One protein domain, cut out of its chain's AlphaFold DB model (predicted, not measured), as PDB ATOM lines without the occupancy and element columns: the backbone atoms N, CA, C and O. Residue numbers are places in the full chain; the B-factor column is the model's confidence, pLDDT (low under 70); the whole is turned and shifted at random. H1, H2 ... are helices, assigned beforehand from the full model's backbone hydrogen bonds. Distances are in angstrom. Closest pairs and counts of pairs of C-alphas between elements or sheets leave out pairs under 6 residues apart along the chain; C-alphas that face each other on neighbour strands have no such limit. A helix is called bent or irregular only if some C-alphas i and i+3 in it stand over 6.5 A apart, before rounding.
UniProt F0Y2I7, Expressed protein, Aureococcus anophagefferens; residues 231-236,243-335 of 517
ATOM      1  N   SER A 231      47.419  58.807 -41.343       90.69
ATOM      2  CA  SER A 231      47.446  57.519 -40.648       90.69
ATOM      3  C   SER A 231      48.813  57.239 -40.021       90.69
ATOM      4  O   SER A 231      49.849  57.483 -40.635       90.69
ATOM      5  N   LEU A 232      48.799  56.659 -38.818       85.44
ATOM      6  CA  LEU A 232      49.983  56.135 -38.120       85.44
ATOM      7  C   LEU A 232      50.055  54.600 -38.155       85.44
ATOM      8  O   LEU A 232      50.896  53.993 -37.501       85.44
ATOM      9  N   GLU A 233      49.140  53.961 -38.880       83.44
ATOM     10  CA  GLU A 233      49.051  52.508 -38.980       83.44
ATOM     11  C   GLU A 233      50.262  51.936 -39.737       83.44
ATOM     12  O   GLU A 233      50.579  52.371 -40.846       83.44
ATOM     13  N   ALA A 234      50.916  50.929 -39.148       78.44
ATOM     14  CA  ALA A 234      52.129  50.324 -39.701       78.44
ATOM     15  C   ALA A 234      51.859  49.446 -40.937       78.44
ATOM     16  O   ALA A 234      52.737  49.264 -41.775       78.44
ATOM     17  N   ALA A 235      50.650  48.896 -41.076       90.38
ATOM     18  CA  ALA A 235      50.269  48.106 -42.240       90.38
ATOM     19  C   ALA A 235      49.660  49.016 -43.332       90.38
ATOM     20  O   ALA A 235      48.516  49.453 -43.178       90.38
ATOM     21  N   PRO A 236      50.350  49.273 -44.464       94.69
ATOM     22  CA  PRO A 236      49.915  50.239 -45.478       94.69
ATOM     23  C   PRO A 236      48.537  49.929 -46.067       94.69
ATOM     24  O   PRO A 236      47.710  50.820 -46.250       94.69
ATOM     25  N   ALA A 243      41.302  54.416 -44.059       97.00
ATOM     26  CA  ALA A 243      41.167  55.733 -44.672       97.00
ATOM     27  C   ALA A 243      39.986  55.821 -45.656       97.00
ATOM     28  O   ALA A 243      39.276  56.830 -45.667       97.00
ATOM     29  N   GLN A 244      39.743  54.770 -46.447       96.94
ATOM     30  CA  GLN A 244      38.581  54.661 -47.335       96.94
ATOM     31  C   GLN A 244      37.269  54.654 -46.533       96.94
ATOM     32  O   GLN A 244      36.382  55.464 -46.804       96.94
ATOM     33  N   ALA A 245      37.183  53.841 -45.474       96.12
ATOM     34  CA  ALA A 245      36.007  53.775 -44.602       96.12
ATOM     35  C   ALA A 245      35.737  55.123 -43.905       96.12
ATOM     36  O   ALA A 245      34.625  55.657 -43.949       96.12
ATOM     37  N   LYS A 246      36.785  55.749 -43.357       96.06
ATOM     38  CA  LYS A 246      36.714  57.075 -42.729       96.06
ATOM     39  C   LYS A 246      36.269  58.161 -43.709       96.06
ATOM     40  O   LYS A 246      35.507  59.060 -43.350       96.06
ATOM     41  N   ALA A 247      36.706  58.098 -44.966       96.31
ATOM     42  CA  ALA A 247      36.264  59.041 -45.990       96.31
ATOM     43  C   ALA A 247      34.764  58.929 -46.287       96.31
ATOM     44  O   ALA A 247      34.126  59.950 -46.565       96.31
ATOM     45  N   LEU A 248      34.196  57.731 -46.157       95.56
ATOM     46  CA  LEU A 248      32.761  57.478 -46.281       95.56
ATOM     47  C   LEU A 248      31.967  57.879 -45.025       95.56
ATOM     48  O   LEU A 248      30.745  57.896 -45.072       95.56
ATOM     49  N   GLY A 249      32.640  58.269 -43.935       94.44
ATOM     50  CA  GLY A 249      31.994  58.605 -42.663       94.44
ATOM     51  C   GLY A 249      31.589  57.379 -41.843       94.44
ATOM     52  O   GLY A 249      30.751  57.506 -40.957       94.44
ATOM     53  N   ALA A 250      32.161  56.210 -42.143       93.88
ATOM     54  CA  ALA A 250      31.901  54.990 -41.395       93.88
ATOM     55  C   ALA A 250      32.554  55.033 -39.996       93.88
ATOM     56  O   ALA A 250      33.589  55.688 -39.831       93.88
ATOM     57  N   PRO A 251      32.009  54.298 -39.011       93.69
ATOM     58  CA  PRO A 251      32.695  54.029 -37.749       93.69
ATOM     59  C   PRO A 251      34.049  53.329 -37.954       93.69
ATOM     60  O   PRO A 251      34.203  52.542 -38.889       93.69
ATOM     61  N   ASP A 252      35.002  53.542 -37.040       92.56
ATOM     62  CA  ASP A 252      36.366  52.990 -37.152       92.56
ATOM     63  C   ASP A 252      36.385  51.458 -37.302       92.56
ATOM     64  O   ASP A 252      37.143  50.924 -38.114       92.56
ATOM     65  N   TRP A 253      35.476  50.756 -36.614       93.12
ATOM     66  CA  TRP A 253      35.379  49.296 -36.683       93.12
ATOM     67  C   TRP A 253      35.029  48.780 -38.089       93.12
ATOM     68  O   TRP A 253      35.395  47.655 -38.423       93.12
ATOM     69  N   VAL A 254      34.366  49.579 -38.940       94.81
ATOM     70  CA  VAL A 254      34.114  49.215 -40.348       94.81
ATOM     71  C   VAL A 254      35.428  49.208 -41.127       94.81
ATOM     72  O   VAL A 254      35.645  48.341 -41.969       94.81
ATOM     73  N   GLY A 255      36.330  50.144 -40.822       94.62
ATOM     74  CA  GLY A 255      37.685  50.161 -41.367       94.62
ATOM     75  C   GLY A 255      38.504  48.949 -40.922       94.62
ATOM     76  O   GLY A 255      39.215  48.365 -41.741       94.62
ATOM     77  N   ASP A 256      38.367  48.533 -39.661       92.69
ATOM     78  CA  ASP A 256      38.995  47.311 -39.146       92.69
ATOM     79  C   ASP A 256      38.410  46.049 -39.800       92.69
ATOM     80  O   ASP A 256      39.161  45.179 -40.236       92.69
ATOM     81  N   ALA A 257      37.084  45.970 -39.950       90.25
ATOM     82  CA  ALA A 257      36.408  44.872 -40.640       90.25
ATOM     83  C   ALA A 257      36.825  44.785 -42.117       90.25
ATOM     84  O   ALA A 257      37.083  43.695 -42.633       90.25
ATOM     85  N   ALA A 258      36.954  45.931 -42.787       94.19
ATOM     86  CA  ALA A 258      37.473  46.022 -44.143       94.19
ATOM     87  C   ALA A 258      38.929  45.556 -44.224       94.19
ATOM     88  O   ALA A 258      39.275  44.790 -45.115       94.19
ATOM     89  N   ALA A 259      39.780  45.960 -43.280       91.94
ATOM     90  CA  ALA A 259      41.164  45.500 -43.218       91.94
ATOM     91  C   ALA A 259      41.288  44.001 -42.882       91.94
ATOM     92  O   ALA A 259      42.267  43.383 -43.286       91.94
ATOM     93  N   ALA A 260      40.322  43.416 -42.167       85.94
ATOM     94  CA  ALA A 260      40.306  41.998 -41.799       85.94
ATOM     95  C   ALA A 260      39.687  41.080 -42.870       85.94
ATOM     96  O   ALA A 260      39.917  39.871 -42.845       85.94
ATOM     97  N   SER A 261      38.912  41.634 -43.807       84.06
ATOM     98  CA  SER A 261      38.286  40.883 -44.898       84.06
ATOM     99  C   SER A 261      39.336  40.284 -45.845       84.06
ATOM    100  O   SER A 261      40.421  40.838 -46.043       84.06
ATOM    101  N   THR A 262      39.022  39.153 -46.478       79.38
ATOM    102  CA  THR A 262      39.912  38.476 -47.435       79.38
ATOM    103  C   THR A 262      40.264  39.378 -48.615       79.38
ATOM    104  O   THR A 262      41.441  39.494 -48.971       79.38
ATOM    105  N   PHE A 263      39.257  40.022 -49.212       81.19
ATOM    106  CA  PHE A 263      39.441  40.968 -50.313       81.19
ATOM    107  C   PHE A 263      40.089  42.271 -49.840       81.19
ATOM    108  O   PHE A 263      40.928  42.823 -50.549       81.19
ATOM    109  N   GLY A 264      39.766  42.758 -48.643       84.38
ATOM    110  CA  GLY A 264      40.328  44.002 -48.127       84.38
ATOM    111  C   GLY A 264      41.793  43.888 -47.694       84.38
ATOM    112  O   GLY A 264      42.560  44.830 -47.894       84.38
ATOM    113  N   ALA A 265      42.228  42.718 -47.221       84.38
ATOM    114  CA  ALA A 265      43.626  42.424 -46.898       84.38
ATOM    115  C   ALA A 265      44.462  41.990 -48.123       84.38
ATOM    116  O   ALA A 265      45.532  41.391 -47.976       84.38
ATOM    117  N   ARG A 266      43.989  42.233 -49.350       84.06
ATOM    118  CA  ARG A 266      44.794  42.115 -50.576       84.06
ATOM    119  C   ARG A 266      44.572  43.321 -51.488       84.06
ATOM    120  O   ARG A 266      43.611  44.071 -51.328       84.06
ATOM    121  N   VAL A 267      45.482  43.502 -52.439       84.19
ATOM    122  CA  VAL A 267      45.261  44.395 -53.584       84.19
ATOM    123  C   VAL A 267      44.523  43.578 -54.640       84.19
ATOM    124  O   VAL A 267      45.015  42.520 -55.038       84.19
ATOM    125  N   ASN A 268      43.325  44.011 -55.031       80.94
ATOM    126  CA  ASN A 268      42.473  43.254 -55.946       80.94
ATOM    127  C   ASN A 268      42.703  43.651 -57.409       80.94
ATOM    128  O   ASN A 268      43.432  44.588 -57.732       80.94
ATOM    129  N   GLU A 269      42.040  42.927 -58.310       82.25
ATOM    130  CA  GLU A 269      41.908  43.327 -59.709       82.25
ATOM    131  C   GLU A 269      41.261  44.730 -59.791       82.25
ATOM    132  O   GLU A 269      40.343  45.002 -59.014       82.25
ATOM    133  N   PRO A 270      41.668  45.621 -60.721       85.50
ATOM    134  CA  PRO A 270      41.237  47.027 -60.725       85.50
ATOM    135  C   PRO A 270      39.717  47.247 -60.675       85.50
ATOM    136  O   PRO A 270      39.248  48.199 -60.047       85.50
ATOM    137  N   VAL A 271      38.945  46.361 -61.314       83.75
ATOM    138  CA  VAL A 271      37.474  46.396 -61.311       83.75
ATOM    139  C   VAL A 271      36.920  46.085 -59.921       83.75
ATOM    140  O   VAL A 271      36.101  46.839 -59.400       83.75
ATOM    141  N   VAL A 272      37.399  45.004 -59.301       84.94
ATOM    142  CA  VAL A 272      36.991  44.588 -57.951       84.94
ATOM    143  C   VAL A 272      37.451  45.604 -56.912       84.94
ATOM    144  O   VAL A 272      36.710  45.911 -55.989       84.94
ATOM    145  N   GLU A 273      38.645  46.163 -57.076       91.50
ATOM    146  CA  GLU A 273      39.181  47.188 -56.186       91.50
ATOM    147  C   GLU A 273      38.345  48.476 -56.231       91.50
ATOM    148  O   GLU A 273      38.029  49.052 -55.191       91.50
ATOM    149  N   SER A 274      37.933  48.897 -57.432       93.19
ATOM    150  CA  SER A 274      37.060  50.064 -57.596       93.19
ATOM    151  C   SER A 274      35.683  49.818 -56.979       93.19
ATOM    152  O   SER A 274      35.155  50.683 -56.283       93.19
ATOM    153  N   PHE A 275      35.129  48.618 -57.179       93.88
ATOM    154  CA  PHE A 275      33.870  48.206 -56.563       93.88
ATOM    155  C   PHE A 275      33.960  48.117 -55.033       93.88
ATOM    156  O   PHE A 275      33.047  48.561 -54.337       93.88
ATOM    157  N   PHE A 276      35.060  47.579 -54.495       94.00
ATOM    158  CA  PHE A 276      35.287  47.481 -53.054       94.00
ATOM    159  C   PHE A 276      35.150  48.858 -52.395       94.00
ATOM    160  O   PHE A 276      34.399  49.015 -51.438       94.00
ATOM    161  N   ASP A 277      35.832  49.867 -52.939       91.12
ATOM    162  CA  ASP A 277      35.851  51.235 -52.413       91.12
ATOM    163  C   ASP A 277      34.532  51.992 -52.660       91.12
ATOM    164  O   ASP A 277      34.011  52.658 -51.763       91.12
ATOM    165  N   GLN A 278      33.967  51.905 -53.870       91.31
ATOM    166  CA  GLN A 278      32.819  52.733 -54.264       91.31
ATOM    167  C   GLN A 278      31.467  52.176 -53.816       91.31
ATOM    168  O   GLN A 278      30.592  52.971 -53.453       91.31
ATOM    169  N   ASP A 279      31.321  50.851 -53.796       94.38
ATOM    170  CA  ASP A 279      30.047  50.164 -53.591       94.38
ATOM    171  C   ASP A 279      30.060  49.349 -52.297       94.38
ATOM    172  O   ASP A 279      29.262  49.629 -51.404       94.38
ATOM    173  N   ALA A 280      30.963  48.373 -52.154       94.50
ATOM    174  CA  ALA A 280      30.919  47.425 -51.034       94.50
ATOM    175  C   ALA A 280      31.187  48.106 -49.682       94.50
ATOM    176  O   ALA A 280      30.436  47.928 -48.718       94.50
ATOM    177  N   LEU A 281      32.222  48.947 -49.614       95.50
ATOM    178  CA  LEU A 281      32.564  49.681 -48.399       95.50
ATOM    179  C   LEU A 281      31.545  50.781 -48.097       95.50
ATOM    180  O   LEU A 281      31.224  51.019 -46.935       95.50
ATOM    181  N   ARG A 282      30.976  51.411 -49.132       95.50
ATOM    182  CA  ARG A 282      29.866  52.363 -48.980       95.50
ATOM    183  C   ARG A 282      28.618  51.685 -48.426       95.50
ATOM    184  O   ARG A 282      27.957  52.257 -47.562       95.50
ATOM    185  N   TRP A 283      28.309  50.482 -48.897       96.38
ATOM    186  CA  TRP A 283      27.207  49.679 -48.387       96.38
ATOM    187  C   TRP A 283      27.415  49.345 -46.905       96.38
ATOM    188  O   TRP A 283      26.534  49.627 -46.095       96.38
ATOM    189  N   CYS A 284      28.613  48.886 -46.521       94.81
ATOM    190  CA  CYS A 284      28.941  48.636 -45.112       94.81
ATOM    191  C   CYS A 284      28.863  49.904 -44.255       94.81
ATOM    192  O   CYS A 284      28.348  49.858 -43.146       94.81
ATOM    193  N   ALA A 285      29.340  51.041 -44.768       94.38
ATOM    194  CA  ALA A 285      29.243  52.325 -44.077       94.38
ATOM    195  C   ALA A 285      27.782  52.750 -43.857       94.38
ATOM    196  O   ALA A 285      27.445  53.260 -42.794       94.38
ATOM    197  N   THR A 286      26.921  52.515 -44.850       95.25
ATOM    198  CA  THR A 286      25.491  52.865 -44.800       95.25
ATOM    199  C   THR A 286      24.732  52.002 -43.792       95.25
ATOM    200  O   THR A 286      23.869  52.513 -43.088       95.25
ATOM    201  N   HIS A 287      25.074  50.716 -43.693       94.69
ATOM    202  CA  HIS A 287      24.400  49.749 -42.820       94.69
ATOM    203  C   HIS A 287      25.196  49.391 -41.558       94.69
ATOM    204  O   HIS A 287      24.967  48.344 -40.952       94.69
ATOM    205  N   ALA A 288      26.138  50.244 -41.150       92.56
ATOM    206  CA  ALA A 288      27.022  49.967 -40.021       92.56
ATOM    207  C   ALA A 288      26.233  49.662 -38.732       92.56
ATOM    208  O   ALA A 288      26.541  48.704 -38.029       92.56
ATOM    209  N   GLU A 289      25.176  50.427 -38.450       89.88
ATOM    210  CA  GLU A 289      24.346  50.238 -37.251       89.88
ATOM    211  C   GLU A 289      23.625  48.880 -37.227       89.88
ATOM    212  O   GLU A 289      23.518  48.262 -36.171       89.88
ATOM    213  N   GLU A 290      23.173  48.393 -38.385       88.69
ATOM    214  CA  GLU A 290      22.445  47.123 -38.514       88.69
ATOM    215  C   GLU A 290      23.369  45.899 -38.493       88.69
ATOM    216  O   GLU A 290      22.976  44.840 -38.009       88.69
ATOM    217  N   LEU A 291      24.588  46.021 -39.032       83.56
ATOM    218  CA  LEU A 291      25.540  44.909 -39.089       83.56
ATOM    219  C   LEU A 291      26.043  44.510 -37.697       83.56
ATOM    220  O   LEU A 291      26.299  43.325 -37.498       83.56
ATOM    221  N   ALA A 292      26.148  45.480 -36.775       68.69
ATOM    222  CA  ALA A 292      26.502  45.392 -35.347       68.69
ATOM    223  C   ALA A 292      27.832  44.688 -34.976       68.69
ATOM    224  O   ALA A 292      28.450  45.043 -33.973       68.69
ATOM    225  N   GLU A 293      28.311  43.737 -35.779       76.06
ATOM    226  CA  GLU A 293      29.492  42.915 -35.552       76.06
ATOM    227  C   GLU A 293      30.512  43.054 -36.700       76.06
ATOM    228  O   GLU A 293      30.172  42.850 -37.874       76.06
ATOM    229  N   PRO A 294      31.797  43.316 -36.386       76.38
ATOM    230  CA  PRO A 294      32.857  43.423 -37.389       76.38
ATOM    231  C   PRO A 294      33.011  42.183 -38.280       76.38
ATOM    232  O   PRO A 294      33.262  42.319 -39.474       76.38
ATOM    233  N   SER A 295      32.818  40.978 -37.732       72.12
ATOM    234  CA  SER A 295      32.886  39.719 -38.487       72.12
ATOM    235  C   SER A 295      31.842  39.656 -39.597       72.12
ATOM    236  O   SER A 295      32.166  39.279 -40.721       72.12
ATOM    237  N   THR A 296      30.610  40.076 -39.315       75.31
ATOM    238  CA  THR A 296      29.517  40.091 -40.294       75.31
ATOM    239  C   THR A 296      29.810  41.068 -41.430       75.31
ATOM    240  O   THR A 296      29.606  40.737 -42.596       75.31
ATOM    241  N   ALA A 297      30.372  42.238 -41.113       83.25
ATOM    242  CA  ALA A 297      30.790  43.204 -42.126       83.25
ATOM    243  C   ALA A 297      31.949  42.685 -42.992       83.25
ATOM    244  O   ALA A 297      31.893  42.817 -44.213       83.25
ATOM    245  N   SER A 298      32.967  42.042 -42.404       79.94
ATOM    246  CA  SER A 298      34.053  41.418 -43.176       79.94
ATOM    247  C   SER A 298      33.526  40.356 -44.146       79.94
ATOM    248  O   SER A 298      33.930  40.332 -45.309       79.94
ATOM    249  N   LEU A 299      32.595  39.508 -43.696       74.88
ATOM    250  CA  LEU A 299      31.983  38.474 -44.533       74.88
ATOM    251  C   LEU A 299      31.129  39.063 -45.657       74.88
ATOM    252  O   LEU A 299      31.210  38.597 -46.793       74.88
ATOM    253  N   ALA A 300      30.346  40.099 -45.359       82.00
ATOM    254  CA  ALA A 300      29.545  40.787 -46.359       82.00
ATOM    255  C   ALA A 300      30.428  41.462 -47.421       82.00
ATOM    256  O   ALA A 300      30.142  41.336 -48.609       82.00
ATOM    257  N   LEU A 301      31.529  42.116 -47.029       85.69
ATOM    258  CA  LEU A 301      32.491  42.700 -47.972       85.69
ATOM    259  C   LEU A 301      33.070  41.644 -48.918       85.69
ATOM    260  O   LEU A 301      33.093  41.855 -50.131       85.69
ATOM    261  N   ASP A 302      33.498  40.504 -48.374       81.50
ATOM    262  CA  ASP A 302      34.057  39.414 -49.174       81.50
ATOM    263  C   ASP A 302      33.016  38.833 -50.139       81.50
ATOM    264  O   ASP A 302      33.316  38.638 -51.316       81.50
ATOM    265  N   TYR A 303      31.781  38.626 -49.673       80.31
ATOM    266  CA  TYR A 303      30.679  38.170 -50.514       80.31
ATOM    267  C   TYR A 303      30.369  39.153 -51.649       80.31
ATOM    268  O   TYR A 303      30.323  38.753 -52.811       80.31
ATOM    269  N   LEU A 304      30.196  40.443 -51.345       84.69
ATOM    270  CA  LEU A 304      29.873  41.464 -52.346       84.69
ATOM    271  C   LEU A 304      30.960  41.541 -53.428       84.69
ATOM    272  O   LEU A 304      30.647  41.640 -54.617       84.69
ATOM    273  N   CYS A 305      32.233  41.472 -53.034       81.81
ATOM    274  CA  CYS A 305      33.353  41.470 -53.970       81.81
ATOM    275  C   CYS A 305      33.440  40.185 -54.801       81.81
ATOM    276  O   CYS A 305      33.763  40.261 -55.986       81.81
ATOM    277  N   GLU A 306      33.129  39.022 -54.227       76.12
ATOM    278  CA  GLU A 306      33.077  37.757 -54.969       76.12
ATOM    279  C   GLU A 306      31.934  37.753 -55.993       76.12
ATOM    280  O   GLU A 306      32.130  37.356 -57.144       76.12
ATOM    281  N   MET A 307      30.766  38.280 -55.622       75.25
ATOM    282  CA  MET A 307      29.646  38.441 -56.547       75.25
ATOM    283  C   MET A 307      29.989  39.397 -57.683       75.25
ATOM    284  O   MET A 307      29.702  39.089 -58.835       75.25
ATOM    285  N   ARG A 308      30.665  40.513 -57.385       82.62
ATOM    286  CA  ARG A 308      31.165  41.431 -58.414       82.62
ATOM    287  C   ARG A 308      32.149  40.770 -59.364       82.62
ATOM    288  O   ARG A 308      32.138  41.058 -60.552       82.62
ATOM    289  N   ARG A 309      33.023  39.922 -58.836       71.69
ATOM    290  CA  ARG A 309      33.997  39.196 -59.646       71.69
ATOM    291  C   ARG A 309      33.335  38.144 -60.540       71.69
ATOM    292  O   ARG A 309      33.829  37.877 -61.628       71.69
ATOM    293  N   SER A 310      32.238  37.551 -60.072       61.62
ATOM    294  CA  SER A 310      31.471  36.536 -60.803       61.62
ATOM    295  C   SER A 310      30.491  37.138 -61.817       61.62
ATOM    296  O   SER A 310      30.154  36.494 -62.808       61.62
ATOM    297  N   ASP A 311      30.027  38.361 -61.566       68.25
ATOM    298  CA  ASP A 311      29.092  39.105 -62.403       68.25
ATOM    299  C   ASP A 311      29.498  40.588 -62.463       68.25
ATOM    300  O   ASP A 311      29.283  41.364 -61.525       68.25
ATOM    301  N   ASP A 312      30.030  40.999 -63.617       72.31
ATOM    302  CA  ASP A 312      30.412  42.383 -63.922       72.31
ATOM    303  C   ASP A 312      29.231  43.375 -63.872       72.31
ATOM    304  O   ASP A 312      29.437  44.592 -63.911       72.31
ATOM    305  N   GLY A 313      27.987  42.902 -63.799       76.69
ATOM    306  CA  GLY A 313      26.790  43.715 -63.587       76.69
ATOM    307  C   GLY A 313      26.405  43.893 -62.117       76.69
ATOM    308  O   GLY A 313      25.562  44.738 -61.810       76.69
ATOM    309  N   TYR A 314      27.015  43.144 -61.195       78.56
ATOM    310  CA  TYR A 314      26.603  43.128 -59.794       78.56
ATOM    311  C   TYR A 314      26.825  44.486 -59.111       78.56
ATOM    312  O   TYR A 314      27.890  45.102 -59.239       78.56
ATOM    313  N   SER A 315      25.820  44.921 -58.342       88.44
ATOM    314  CA  SER A 315      25.843  46.124 -57.503       88.44
ATOM    315  C   SER A 315      25.325  45.829 -56.092       88.44
ATOM    316  O   SER A 315      24.440  44.986 -55.901       88.44
ATOM    317  N   ALA A 316      25.863  46.558 -55.110       88.56
ATOM    318  CA  ALA A 316      25.382  46.563 -53.729       88.56
ATOM    319  C   ALA A 316      24.170  47.498 -53.517       88.56
ATOM    320  O   ALA A 316      23.544  47.481 -52.457       88.56
ATOM    321  N   ALA A 317      23.823  48.322 -54.512       87.31
ATOM    322  CA  ALA A 317      22.735  49.286 -54.409       87.31
ATOM    323  C   ALA A 317      21.373  48.605 -54.174       87.31
ATOM    324  O   ALA A 317      21.026  47.625 -54.831       87.31
ATOM    325  N   GLY A 318      20.587  49.146 -53.238       83.62
ATOM    326  CA  GLY A 318      19.243  48.649 -52.914       83.62
ATOM    327  C   GLY A 318      19.203  47.347 -52.104       83.62
ATOM    328  O   GLY A 318      18.113  46.871 -51.792       83.62
ATOM    329  N   ARG A 319      20.358  46.773 -51.742       87.31
ATOM    330  CA  ARG A 319      20.448  45.583 -50.885       87.31
ATOM    331  C   ARG A 319      20.487  45.993 -49.416       87.31
ATOM    332  O   ARG A 319      21.159  46.953 -49.065       87.31
ATOM    333  N   THR A 320      19.810  45.241 -48.557       92.06
ATOM    334  CA  THR A 320      19.854  45.389 -47.091       92.06
ATOM    335  C   THR A 320      20.715  44.287 -46.462       92.06
ATOM    336  O   THR A 320      20.887  43.238 -47.097       92.06
ATOM    337  N   PRO A 321      21.214  44.450 -45.220       89.94
ATOM    338  CA  PRO A 321      21.965  43.408 -44.513       89.94
ATOM    339  C   PRO A 321      21.233  42.071 -44.473       89.94
ATOM    340  O   PRO A 321      21.831  41.042 -44.771       89.94
ATOM    341  N   LYS A 322      19.916  42.096 -44.231       85.56
ATOM    342  CA  LYS A 322      19.067  40.901 -44.268       85.56
ATOM    343  C   LYS A 322      19.111  40.204 -45.630       85.56
ATOM    344  O   LYS A 322      19.371  39.009 -45.693       85.56
ATOM    345  N   THR A 323      18.901  40.944 -46.722       78.38
ATOM    346  CA  THR A 323      18.919  40.350 -48.072       78.38
ATOM    347  C   THR A 323      20.302  39.843 -48.473       78.38
ATOM    348  O   THR A 323      20.392  38.851 -49.186       78.38
ATOM    349  N   VAL A 324      21.377  40.500 -48.021       78.38
ATOM    350  CA  VAL A 324      22.751  40.041 -48.264       78.38
ATOM    351  C   VAL A 324      23.025  38.767 -47.474       78.38
ATOM    352  O   VAL A 324      23.552  37.829 -48.053       78.38
ATOM    353  N   ALA A 325      22.601  38.681 -46.211       72.94
ATOM    354  CA  ALA A 325      22.721  37.463 -45.413       72.94
ATOM    355  C   ALA A 325      21.952  36.287 -46.043       72.94
ATOM    356  O   ALA A 325      22.538  35.236 -46.287       72.94
ATOM    357  N   GLU A 326      20.686  36.488 -46.426       65.88
ATOM    358  CA  GLU A 326      19.884  35.470 -47.125       65.88
ATOM    359  C   GLU A 326      20.537  35.028 -48.446       65.88
ATOM    360  O   GLU A 326      20.500  33.853 -48.812       65.88
ATOM    361  N   GLN A 327      21.157  35.958 -49.174       59.12
ATOM    362  CA  GLN A 327      21.864  35.653 -50.416       59.12
ATOM    363  C   GLN A 327      23.224  35.012 -50.194       59.12
ATOM    364  O   GLN A 327      23.641  34.243 -51.047       59.12
ATOM    365  N   MET A 328      23.914  35.304 -49.096       64.44
ATOM    366  CA  MET A 328      25.127  34.603 -48.691       64.44
ATOM    367  C   MET A 328      24.801  33.157 -48.338       64.44
ATOM    368  O   MET A 328      25.497  32.257 -48.802       64.44
ATOM    369  N   ASP A 329      23.709  32.931 -47.606       52.16
ATOM    370  CA  ASP A 329      23.201  31.594 -47.304       52.16
ATOM    371  C   ASP A 329      22.799  30.871 -48.596       52.16
ATOM    372  O   ASP A 329      23.249  29.757 -48.848       52.16
ATOM    373  N   ALA A 330      22.044  31.523 -49.486       45.09
ATOM    374  CA  ALA A 330      21.688  30.963 -50.790       45.09
ATOM    375  C   ALA A 330      22.911  30.739 -51.698       45.09
ATOM    376  O   ALA A 330      22.966  29.750 -52.424       45.09
ATOM    377  N   TYR A 331      23.909  31.623 -51.653       45.38
ATOM    378  CA  TYR A 331      25.148  31.514 -52.416       45.38
ATOM    379  C   TYR A 331      26.005  30.356 -51.915       45.38
ATOM    380  O   TYR A 331      26.502  29.579 -52.728       45.38
ATOM    381  N   ALA A 332      26.092  30.175 -50.594       45.38
ATOM    382  CA  ALA A 332      26.696  29.007 -49.959       45.38
ATOM    383  C   ALA A 332      25.978  27.697 -50.329       45.38
ATOM    384  O   ALA A 332      26.575  26.625 -50.219       45.38
ATOM    385  N   LEU A 333      24.723  27.790 -50.786       35.75
ATOM    386  CA  LEU A 333      23.913  26.694 -51.319       35.75
ATOM    387  C   LEU A 333      23.948  26.599 -52.865       35.75
ATOM    388  O   LEU A 333      23.371  25.662 -53.417       35.75
ATOM    389  N   SER A 334      24.608  27.527 -53.577       32.59
ATOM    390  CA  SER A 334      24.576  27.648 -55.048       32.59
ATOM    391  C   SER A 334      25.888  27.254 -55.748       32.59
ATOM    392  O   SER A 334      26.966  27.176 -55.160       32.59
ATOM    393  N   SER A 335      25.800  26.969 -57.049       30.89
ATOM    394  CA  SER A 335      26.845  26.346 -57.865       30.89
ATOM    395  C   SER A 335      27.984  27.255 -58.306       30.89
ATOM    396  O   SER A 335      28.096  27.579 -59.484       30.89
TER     397      SER A 335
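AT A GLANCE: This is residues 231 to 236 and 243 to 335 of the 517 residues of the protein "Expressed protein" of Aureococcus anophagefferens (UniProt F0Y2I7). Two long helices, H3 and H5, cross near their middles as the core, running opposite ways; short H2 packs on H5 on one side with H1 beyond it on H2 and H3, and H6 packs on H5 on the other side. Four-residue H4 sits where the chain turns from H3 into H5; the detached stretch 231 to 236 lies at one end of the longest axis and residues 333 to 335 at the other. The printed part has 99 residues, with six named helices in the order H1 to H6 and no named strand, and its class is all helix. It is compact, with a radius of gyration of the C-alphas of 12.8 A and spans of 42 by 29 by 20 A.

HOW THE PARTS SIT: H3, residues 270 to 286, touches H5, residues 294 to 310, at a steep tilt of 38 degrees, opposite ways; their closest C-alphas, of Ala 280 and Leu 301, are 5.8 A apart. H2, residues 252 to 260, touches H5 at residues 294 to 301 alone, at a steep tilt of 53 degrees, the same way, closest at the C-alphas of Ala 257 and Ser 298, 4.9 A. H2 and H3 form a helical hairpin and only just touch, with 3 pairs of C-alphas within 8 A, the closest being Val 254 and Ala 285 at 6.9 A; the tilt of 35.2 degrees is only just steep. H1, residues 243 to 247, touches H2, with the C-alphas of Ala 245 and Gly 255 closest at 5.1 A. H1 also touches H3, with the C-alphas of Ala 245 and Leu 281 closest at 6.6 A. H6, residues 321 to 332, touches H5 through residues 324 to 328 of H6 and 300 to 303 of H5 alone, at a steep tilt of 60 degrees, the same way; the C-alphas of Tyr 303 and Met 328 are closest at 6.8 A. H4, residues 288 to 291, is close to H6 but not clearly touching: the closest C-alphas, of Leu 291 and Pro 321, are 6.7 A apart. H6 is apart from H1, H2 and H3. Every O i to N i+4 pair is within hydrogen-bond range in H1, H2, H5 and H6, and 10 of 13 are in H3; H4 is too short for such a pair.

IN THESE COORDINATES: H3 is 23.1 A from first to last C-alpha, starting at C-alpha 270, (41.237, 47.027, -60.725); it is irregular, but only just, with C-alphas 278 and 281 6.6 A apart. H5 is 24.4 A long, H6 16.1 A and H2 12.6 A, while H1 and H4 measure 6.1 A and 5.4 A. H1 begins at C-alpha 243, (41.167, 55.733, -44.672), and H6 ends at C-alpha 332, (26.696, 29.007, -49.959).

THE WHOLE: The C-alphas farthest apart, of Leu 232 and Ser 335, are 42.6 A apart. Residues 237 to 242 are cut out, with 10.4 A between C-alphas 236 and 243. No link between the helices is long. Mean pLDDT of the printed part is 82.3, and it is under 70 at residues 292, 310 to 311 and 326 to 335.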